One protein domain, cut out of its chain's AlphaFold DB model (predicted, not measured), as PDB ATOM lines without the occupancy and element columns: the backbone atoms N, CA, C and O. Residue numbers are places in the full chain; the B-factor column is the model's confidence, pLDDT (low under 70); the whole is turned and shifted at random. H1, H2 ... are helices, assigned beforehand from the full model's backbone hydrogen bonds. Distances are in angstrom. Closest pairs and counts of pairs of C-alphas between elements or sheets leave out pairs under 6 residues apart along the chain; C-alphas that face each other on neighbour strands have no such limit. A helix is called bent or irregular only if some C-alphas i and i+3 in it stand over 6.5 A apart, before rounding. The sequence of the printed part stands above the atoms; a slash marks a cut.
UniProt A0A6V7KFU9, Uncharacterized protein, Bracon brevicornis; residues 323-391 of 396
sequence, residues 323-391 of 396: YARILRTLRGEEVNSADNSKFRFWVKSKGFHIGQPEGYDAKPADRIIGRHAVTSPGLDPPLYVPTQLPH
ATOM      1  N   TYR A 323     237.115 249.933 233.545       89.75
ATOM      2  CA  TYR A 323     238.319 249.135 233.807       89.75
ATOM      3  C   TYR A 323     238.747 249.217 235.281       89.75
ATOM      4  O   TYR A 323     238.783 248.194 235.963       89.75
ATOM      5  N   ALA A 324     238.944 250.428 235.818       88.06
ATOM      6  CA  ALA A 324     239.319 250.602 237.226       88.06
ATOM      7  C   ALA A 324     238.251 250.081 238.207       88.06
ATOM      8  O   ALA A 324     238.588 249.532 239.256       88.06
ATOM      9  N   ARG A 325     236.957 250.178 237.866       90.69
ATOM     10  CA  ARG A 325     235.882 249.596 238.691       90.69
ATOM     11  C   ARG A 325     235.869 248.061 238.663       90.69
ATOM     12  O   ARG A 325     235.564 247.441 239.680       90.69
ATOM     13  N   ILE A 326     236.215 247.440 237.529       91.19
ATOM     14  CA  ILE A 326     236.409 245.983 237.441       91.19
ATOM     15  C   ILE A 326     237.590 245.570 238.331       91.19
ATOM     16  O   ILE A 326     237.416 244.685 239.163       91.19
ATOM     17  N   LEU A 327     238.739 246.256 238.237       89.81
ATOM     18  CA  LEU A 327     239.894 246.007 239.111       89.81
ATOM     19  C   LEU A 327     239.518 246.113 240.596       89.81
ATOM     20  O   LEU A 327     239.737 245.159 241.338       89.81
ATOM     21  N   ARG A 328     238.858 247.201 241.020       88.69
ATOM     22  CA  ARG A 328     238.407 247.373 242.414       88.69
ATOM     23  C   ARG A 328     237.469 246.251 242.880       88.69
ATOM     24  O   ARG A 328     237.557 245.780 244.011       88.69
ATOM     25  N   THR A 329     236.591 245.787 241.991       90.75
ATOM     26  CA  THR A 329     235.660 244.680 242.270       90.75
ATOM     27  C   THR A 329     236.372 243.340 242.436       90.75
ATOM     28  O   THR A 329     235.959 242.537 243.270       90.75
ATOM     29  N   LEU A 330     237.438 243.103 241.670       89.69
ATOM     30  CA  LEU A 330     238.238 241.881 241.736       89.69
ATOM     31  C   LEU A 330     239.255 241.896 242.893       89.69
ATOM     32  O   LEU A 330     239.529 240.840 243.451       89.69
ATOM     33  N   ARG A 331     239.753 243.073 243.307       85.94
ATOM     34  CA  ARG A 331     240.568 243.248 244.531       85.94
ATOM     35  C   ARG A 331     239.757 243.132 245.831       85.94
ATOM     36  O   ARG A 331     240.341 243.041 246.901       85.94
ATOM     37  N   GLY A 332     238.423 243.168 245.760       85.94
ATOM     38  CA  GLY A 332     237.537 243.157 246.934       85.94
ATOM     39  C   GLY A 332     237.354 244.519 247.622       85.94
ATOM     40  O   GLY A 332     236.529 244.632 248.522       85.94
ATOM     41  N   GLU A 333     238.057 245.556 247.160       85.94
ATOM     42  CA  GLU A 333     237.958 246.952 247.620       85.94
ATOM     43  C   GLU A 333     236.576 247.599 247.356       85.94
ATOM     44  O   GLU A 333     236.209 248.593 247.981       85.94
ATOM     45  N   GLU A 334     235.811 247.101 246.378       85.31
ATOM     46  CA  GLU A 334     234.540 247.706 245.960       85.31
ATOM     47  C   GLU A 334     233.392 247.282 246.896       85.31
ATOM     48  O   GLU A 334     233.040 246.102 246.974       85.31
ATOM     49  N   VAL A 335     232.761 248.267 247.552       82.81
ATOM     50  CA  VAL A 335     231.718 248.076 248.577       82.81
ATOM     51  C   VAL A 335     230.626 247.087 248.145       82.81
ATOM     52  O   VAL A 335     230.005 247.202 247.080       82.81
ATOM     53  N   ASN A 336     230.347 246.126 249.026       83.69
ATOM     54  CA  ASN A 336     229.325 245.101 248.841       83.69
ATOM     55  C   ASN A 336     227.907 245.622 249.167       83.69
ATOM     56  O   ASN A 336     227.294 245.176 250.133       83.69
ATOM     57  N   SER A 337     227.392 246.564 248.368       85.44
ATOM     58  CA  SER A 337     225.968 246.951 248.394       85.44
ATOM     59  C   SER A 337     225.129 246.107 247.429       85.44
ATOM     60  O   SER A 337     225.621 245.667 246.385       85.44
ATOM     61  N   ALA A 338     223.834 245.971 247.722       86.62
ATOM     62  CA  ALA A 338     222.840 245.381 246.827       86.62
ATOM     63  C   ALA A 338     222.819 246.059 245.441       86.62
ATOM     64  O   ALA A 338     222.742 245.368 244.423       86.62
ATOM     65  N   ASP A 339     222.995 247.384 245.382       89.06
ATOM     66  CA  ASP A 339     223.045 248.172 244.135       89.06
ATOM     67  C   ASP A 339     224.201 247.750 243.215       89.06
ATOM     68  O   ASP A 339     224.139 247.866 241.988       89.06
ATOM     69  N   ASN A 340     225.277 247.235 243.815       89.62
ATOM     70  CA  ASN A 340     226.472 246.786 243.118       89.62
ATOM     71  C   ASN A 340     226.340 245.336 242.613       89.62
ATOM     72  O   ASN A 340     227.039 244.944 241.677       89.62
ATOM     73  N   SER A 341     225.424 244.533 243.166       90.88
ATOM     74  CA  SER A 341     225.286 243.096 242.867       90.88
ATOM     75  C   SER A 341     225.184 242.785 241.372       90.88
ATOM     76  O   SER A 341     225.825 241.848 240.901       90.88
ATOM     77  N   LYS A 342     224.463 243.603 240.591       92.31
ATOM     78  CA  LYS A 342     224.352 243.434 239.129       92.31
ATOM     79  C   LYS A 342     225.689 243.636 238.404       92.31
ATOM     80  O   LYS A 342     225.977 242.924 237.443       92.31
ATOM     81  N   PHE A 343     226.512 244.580 238.863       92.38
ATOM     82  CA  PHE A 343     227.848 244.818 238.314       92.38
ATOM     83  C   PHE A 343     228.824 243.719 238.750       92.38
ATOM     84  O   PHE A 343     229.480 243.133 237.894       92.38
ATOM     85  N   ARG A 344     228.846 243.356 240.042       92.25
ATOM     86  CA  ARG A 344     229.669 242.251 240.574       92.25
ATOM     87  C   ARG A 344     229.356 240.917 239.884       92.25
ATOM     88  O   ARG A 344     230.277 240.202 239.497       92.25
ATOM     89  N   PHE A 345     228.074 240.612 239.664       93.12
ATOM     90  CA  PHE A 345     227.641 239.435 238.909       93.12
ATOM     91  C   PHE A 345     228.127 239.492 237.458       93.12
ATOM     92  O   PHE A 345     228.759 238.546 237.004       93.12
ATOM     93  N   TRP A 346     227.934 240.612 236.749       94.25
ATOM     94  CA  TRP A 346     228.438 240.777 235.378       94.25
ATOM     95  C   TRP A 346     229.964 240.617 235.280       94.25
ATOM     96  O   TRP A 346     230.438 239.973 234.347       94.25
ATOM     97  N   VAL A 347     230.725 241.143 236.249       93.31
ATOM     98  CA  VAL A 347     232.185 240.969 236.333       93.31
ATOM     99  C   VAL A 347     232.550 239.491 236.497       93.31
ATOM    100  O   VAL A 347     233.347 238.973 235.714       93.31
ATOM    101  N   LYS A 348     231.923 238.788 237.451       89.50
ATOM    102  CA  LYS A 348     232.167 237.357 237.695       89.50
ATOM    103  C   LYS A 348     231.776 236.494 236.489       89.50
ATOM    104  O   LYS A 348     232.577 235.684 236.038       89.50
ATOM    105  N   SER A 349     230.588 236.700 235.921       90.69
ATOM    106  CA  SER A 349     230.094 235.977 234.738       90.69
ATOM    107  C   SER A 349     230.881 236.268 233.459       90.69
ATOM    108  O   SER A 349     230.753 235.523 232.491       90.69
ATOM    109  N   LYS A 350     231.678 237.343 233.423       90.12
ATOM    110  CA  LYS A 350     232.606 237.623 232.321       90.12
ATOM    111  C   LYS A 350     233.979 236.980 232.482       90.12
ATOM    112  O   LYS A 350     234.736 237.017 231.519       90.12
ATOM    113  N   GLY A 351     234.295 236.401 233.642       88.38
ATOM    114  CA  GLY A 351     235.590 235.767 233.879       88.38
ATOM    115  C   GLY A 351     236.763 236.746 233.801       88.38
ATOM    116  O   GLY A 351     237.826 236.372 233.316       88.38
ATOM    117  N   PHE A 352     236.588 237.998 234.239       87.44
ATOM    118  CA  PHE A 352     237.723 238.914 234.369       87.44
ATOM    119  C   PHE A 352     238.651 238.454 235.498       87.44
ATOM    120  O   PHE A 352     238.190 238.196 236.609       87.44
ATOM    121  N   HIS A 353     239.949 238.401 235.217       82.06
ATOM    122  CA  HIS A 353     241.010 238.085 236.168       82.06
ATOM    123  C   HIS A 353     241.995 239.259 236.249       82.06
ATOM    124  O   HIS A 353     242.209 239.972 235.266       82.06
ATOM    125  N   ILE A 354     242.568 239.474 237.435       80.62
ATOM    126  CA  ILE A 354     243.640 240.450 237.661       80.62
ATOM    127  C   ILE A 354     244.970 239.809 237.274       80.62
ATOM    128  O   ILE A 354     245.298 238.744 237.790       80.62
ATOM    129  N   GLY A 355     245.756 240.503 236.451       68.25
ATOM    130  CA  GLY A 355     247.110 240.085 236.108       68.25
ATOM    131  C   GLY A 355     247.175 239.100 234.946       68.25
ATOM    132  O   GLY A 355     246.166 238.634 234.412       68.25
ATOM    133  N   GLN A 356     248.407 238.816 234.533       63.59
ATOM    134  CA  GLN A 356     248.688 237.781 233.548       63.59
ATOM    135  C   GLN A 356     248.548 236.399 234.207       63.59
ATOM    136  O   GLN A 356     249.019 236.226 235.333       63.59
ATOM    137  N   PRO A 357     247.942 235.408 233.529       61.06
ATOM    138  CA  PRO A 357     248.086 234.010 233.915       61.06
ATOM    139  C   PRO A 357     249.563 233.619 234.008       61.06
ATOM    140  O   PRO A 357     250.385 234.100 233.225       61.06
ATOM    141  N   GLU A 358     249.886 232.721 234.933       54.16
ATOM    142  CA  GLU A 358     251.231 232.170 235.085       54.16
ATOM    143  C   GLU A 358     251.671 231.504 233.765       54.16
ATOM    144  O   GLU A 358     251.060 230.538 233.309       54.16
ATOM    145  N   GLY A 359     252.677 232.088 233.099       60.62
ATOM    146  CA  GLY A 359     253.146 231.672 231.768       60.62
ATOM    147  C   GLY A 359     252.561 232.419 230.551       60.62
ATOM    148  O   GLY A 359     252.826 232.006 229.424       60.62
ATOM    149  N   TYR A 360     251.789 233.502 230.714       61.44
ATOM    150  CA  TYR A 360     251.283 234.296 229.578       61.44
ATOM    151  C   TYR A 360     252.298 235.347 229.082       61.44
ATOM    152  O   TYR A 360     252.595 236.316 229.782       61.44
ATOM    153  N   ASP A 361     252.772 235.194 227.842       61.09
ATOM    154  CA  ASP A 361     253.658 236.155 227.168       61.09
ATOM    155  C   ASP A 361     252.932 237.462 226.771       61.09
ATOM    156  O   ASP A 361     251.797 237.455 226.285       61.09
ATOM    157  N   ALA A 362     253.593 238.601 226.990       59.16
ATOM    158  CA  ALA A 362     253.008 239.937 226.895       59.16
ATOM    159  C   ALA A 362     252.945 240.433 225.442       59.16
ATOM    160  O   ALA A 362     253.954 240.819 224.846       59.16
ATOM    161  N   LYS A 363     251.741 240.518 224.867       63.94
ATOM    162  CA  LYS A 363     251.588 240.956 223.475       63.94
ATOM    163  C   LYS A 363     251.858 242.459 223.349       63.94
ATOM    164  O   LYS A 363     251.537 243.222 224.261       63.94
ATOM    165  N   PRO A 364     252.347 242.947 222.191       57.06
ATOM    166  CA  PRO A 364     252.582 244.379 221.975       57.06
ATOM    167  C   PRO A 364     251.360 245.272 222.252       57.06
ATOM    168  O   PRO A 364     251.524 246.413 222.681       57.06
ATOM    169  N   ALA A 365     250.143 244.746 222.063       55.88
ATOM    170  CA  ALA A 365     248.889 245.429 222.376       55.88
ATOM    171  C   ALA A 365     248.659 245.640 223.887       55.88
ATOM    172  O   ALA A 365     248.124 246.675 224.286       55.88
ATOM    173  N   ASP A 366     249.111 244.714 224.736       58.59
ATOM    174  CA  ASP A 366     248.911 244.768 226.191       58.59
ATOM    175  C   ASP A 366     249.661 245.978 226.794       58.59
ATOM    176  O   ASP A 366     249.183 246.637 227.719       58.59
ATOM    177  N   ARG A 367     250.784 246.371 226.168       59.19
ATOM    178  CA  ARG A 367     251.573 247.575 226.502       59.19
ATOM    179  C   ARG A 367     250.860 248.899 226.195       59.19
ATOM    180  O   ARG A 367     251.288 249.940 226.693       59.19
ATOM    181  N   ILE A 368     249.810 248.895 225.369       58.22
ATOM    182  CA  ILE A 368     249.071 250.110 224.979       58.22
ATOM    183  C   ILE A 368     248.106 250.526 226.097       58.22
ATOM    184  O   ILE A 368     248.008 251.710 226.420       58.22
ATOM    185  N   ILE A 369     247.457 249.550 226.741       56.06
ATOM    186  CA  ILE A 369     246.449 249.765 227.795       56.06
ATOM    187  C   ILE A 369     247.049 250.525 228.994       56.06
ATOM    188  O   ILE A 369     246.396 251.398 229.562       56.06
ATOM    189  N   GLY A 370     248.319 250.269 229.327       47.81
ATOM    190  CA  GLY A 370     249.017 250.928 230.436       47.81
ATOM    191  C   GLY A 370     249.409 252.398 230.212       47.81
ATOM    192  O   GLY A 370     249.731 253.078 231.183       47.81
ATOM    193  N   ARG A 371     249.388 252.921 228.974       48.22
ATOM    194  CA  ARG A 371     249.817 254.310 228.675       48.22
ATOM    195  C   ARG A 371     248.736 255.371 228.899       48.22
ATOM    196  O   ARG A 371     249.066 256.549 228.996       48.22
ATOM    197  N   HIS A 372     247.472 254.962 228.999       47.81
ATOM    198  CA  HIS A 372     246.315 255.847 229.199       47.81
ATOM    199  C   HIS A 372     245.373 255.308 230.294       47.81
ATOM    200  O   HIS A 372     244.150 255.362 230.167       47.81
ATOM    201  N   ALA A 373     245.950 254.733 231.353       49.16
ATOM    202  CA  ALA A 373     245.212 254.197 232.494       49.16
ATOM    203  C   ALA A 373     244.578 255.307 233.367       49.16
ATOM    204  O   ALA A 373     244.969 256.469 233.305       49.16
ATOM    205  N   VAL A 374     243.600 254.930 234.205       50.06
ATOM    206  CA  VAL A 374     242.935 255.823 235.193       50.06
ATOM    207  C   VAL A 374     243.920 256.398 236.214       50.06
ATOM    208  O   VAL A 374     243.711 257.485 236.750       50.06
ATOM    209  N   THR A 375     244.965 255.632 236.493       45.69
ATOM    210  CA  THR A 375     245.927 255.808 237.576       45.69
ATOM    211  C   THR A 375     247.336 255.611 237.015       45.69
ATOM    212  O   THR A 375     247.488 255.087 235.911       45.69
ATOM    213  N   SER A 376     248.358 256.086 237.734       47.31
ATOM    214  CA  SER A 376     249.723 256.288 237.220       47.31
ATOM    215  C   SER A 376     250.254 255.122 236.363       47.31
ATOM    216  O   SER A 376     250.157 253.963 236.786       47.31
ATOM    217  N   PRO A 377     250.820 255.402 235.170       48.25
ATOM    218  CA  PRO A 377     251.120 254.381 234.169       48.25
ATOM    219  C   PRO A 377     252.121 253.349 234.702       48.25
ATOM    220  O   PRO A 377     253.287 253.662 234.925       48.25
ATOM    221  N   GLY A 378     251.647 252.114 234.886       54.06
ATOM    222  CA  GLY A 378     252.437 250.975 235.366       54.06
ATOM    223  C   GLY A 378     251.933 250.304 236.652       54.06
ATOM    224  O   GLY A 378     252.354 249.185 236.922       54.06
ATOM    225  N   LEU A 379     251.029 250.924 237.425       57.59
ATOM    226  CA  LEU A 379     250.558 250.356 238.705       57.59
ATOM    227  C   LEU A 379     249.352 249.407 238.598       57.59
ATOM    228  O   LEU A 379     249.175 248.549 239.463       57.59
ATOM    229  N   ASP A 380     248.511 249.543 237.570       58.28
ATOM    230  CA  ASP A 380     247.315 248.710 237.414       58.28
ATOM    231  C   ASP A 380     247.562 247.541 236.437       58.28
ATOM    232  O   ASP A 380     247.751 247.779 235.240       58.28
ATOM    233  N   PRO A 381     247.544 246.277 236.909       67.44
ATOM    234  CA  PRO A 381     247.828 245.109 236.078       67.44
ATOM    235  C   PRO A 381     246.725 244.877 235.032       67.44
ATOM    236  O   PRO A 381     245.565 245.220 235.286       67.44
ATOM    237  N   PRO A 382     247.048 244.268 233.875       72.62
ATOM    238  CA  PRO A 382     246.083 244.036 232.805       72.62
ATOM    239  C   PRO A 382     244.926 243.139 233.263       72.62
ATOM    240  O   PRO A 382     245.115 242.192 234.030       72.62
ATOM    241  N   LEU A 383     243.723 243.421 232.753       72.06
ATOM    242  CA  LEU A 383     242.564 242.539 232.902       72.06
ATOM    243  C   LEU A 383     242.614 241.423 231.859       72.06
ATOM    244  O   LEU A 383     242.417 241.674 230.669       72.06
ATOM    245  N   TYR A 384     242.802 240.189 232.315       73.69
ATOM    246  CA  TYR A 384     242.700 239.001 231.473       73.69
ATOM    247  C   TYR A 384     241.266 238.447 231.460       73.69
ATOM    248  O   TYR A 384     240.530 238.555 232.442       73.69
ATOM    249  N   VAL A 385     240.868 237.826 230.348       72.75
ATOM    250  CA  VAL A 385     239.647 237.013 230.236       72.75
ATOM    251  C   VAL A 385     240.047 235.679 229.603       72.75
ATOM    252  O   VAL A 385     240.483 235.693 228.449       72.75
ATOM    253  N   PRO A 386     239.909 234.536 230.301       65.44
ATOM    254  CA  PRO A 386     240.192 233.225 229.728       65.44
ATOM    255  C   PRO A 386     239.311 232.963 228.504       65.44
ATOM    256  O   PRO A 386     238.087 232.884 228.600       65.44
ATOM    257  N   THR A 387     239.940 232.835 227.337       61.00
ATOM    258  CA  THR A 387     239.262 232.543 226.062       61.00
ATOM    259  C   THR A 387     239.136 231.048 225.774       61.00
ATOM    260  O   THR A 387     238.505 230.671 224.789       61.00
ATOM    261  N   GLN A 388     239.713 230.195 226.621       53.22
ATOM    262  CA  GLN A 388     239.627 228.742 226.514       53.22
ATOM    263  C   GLN A 388     238.677 228.193 227.582       53.22
ATOM    264  O   GLN A 388     238.827 228.489 228.768       53.22
ATOM    265  N   LEU A 389     237.729 227.347 227.166       50.97
ATOM    266  CA  LEU A 389     237.167 226.351 228.077       50.97
ATOM    267  C   LEU A 389     238.300 225.415 228.529       50.97
ATOM    268  O   LEU A 389     239.217 225.178 227.738       50.97
ATOM    269  N   PRO A 390     238.257 224.859 229.755       47.59
ATOM    270  CA  PRO A 390     239.261 223.901 230.201       47.59
ATOM    271  C   PRO A 390     239.227 222.667 229.293       47.59
ATOM    272  O   PRO A 390     238.317 221.842 229.384       47.59
ATOM    273  N   HIS A 391     240.208 222.557 228.396       47.53
ATOM    274  CA  HIS A 391     240.350 221.388 227.537       47.53
ATOM    275  C   HIS A 391     240.573 220.158 228.424       47.53
ATOM    276  O   HIS A 391     241.336 220.232 229.386       47.53
TER     277      HIS A 391
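This is residues 323 to 391 of the 396 residues of an uncharacterized protein of Bracon brevicornis (UniProt A0A6V7KFU9). A flat, loop-rich piece has H2 toward one end of its long axis, H1 about perpendicular to it and nearer the middle, and short H3 toward the other end. Two long unnamed stretches, 350 to 365 and 373 to 391, meet between them in a short antiparallel pairing of 353 to 354 with 383 to 384. The 69 printed residues hold three named helices, H1, H2, H3, and no named strand; the class is all helix, with 28 residues in named elements, under half. It is only just loose, close to compact, with a radius of gyration of the C-alphas of 13.4 A and spans of 39 by 37 by 16 A.

H1, residues 323 to 331, and H2, residues 338 to 349, only just touch, with 3 pairs of C-alphas within 8 A; H2 does so with residues 344 to 347 alone. The closest C-alphas, of Ile 326 and Val 347, are 6.6 A apart, and the lines stand about perpendicular at 87 degrees. H3, residues 366 to 372, is apart from both. In H1 every O i to N i+4 pair is within hydrogen-bond range, in H2 6 of 8, in H3 0 of 3, with 1 of 4 O i to N i+3 pairs.

H1 begins at C-alpha 323 (238.319, 249.135, 233.807) and is 12.4 A long. H2, 16.9 A, is irregular: C-alphas 339 and 342 are 7.0 A apart. H3, 11.8 A, ends at C-alpha 372 (246.315, 255.847, 229.199), neither bent nor irregular, but only just: C-alphas 369 and 372 are 6.2 A apart.

The C-alphas farthest apart, of Ala 338 and Pro 364, are 38.8 A apart. The printed part has no cut; the link from H2 to H3 is long. Residues 355 to 381 and 386 to 391 have pLDDT under 70.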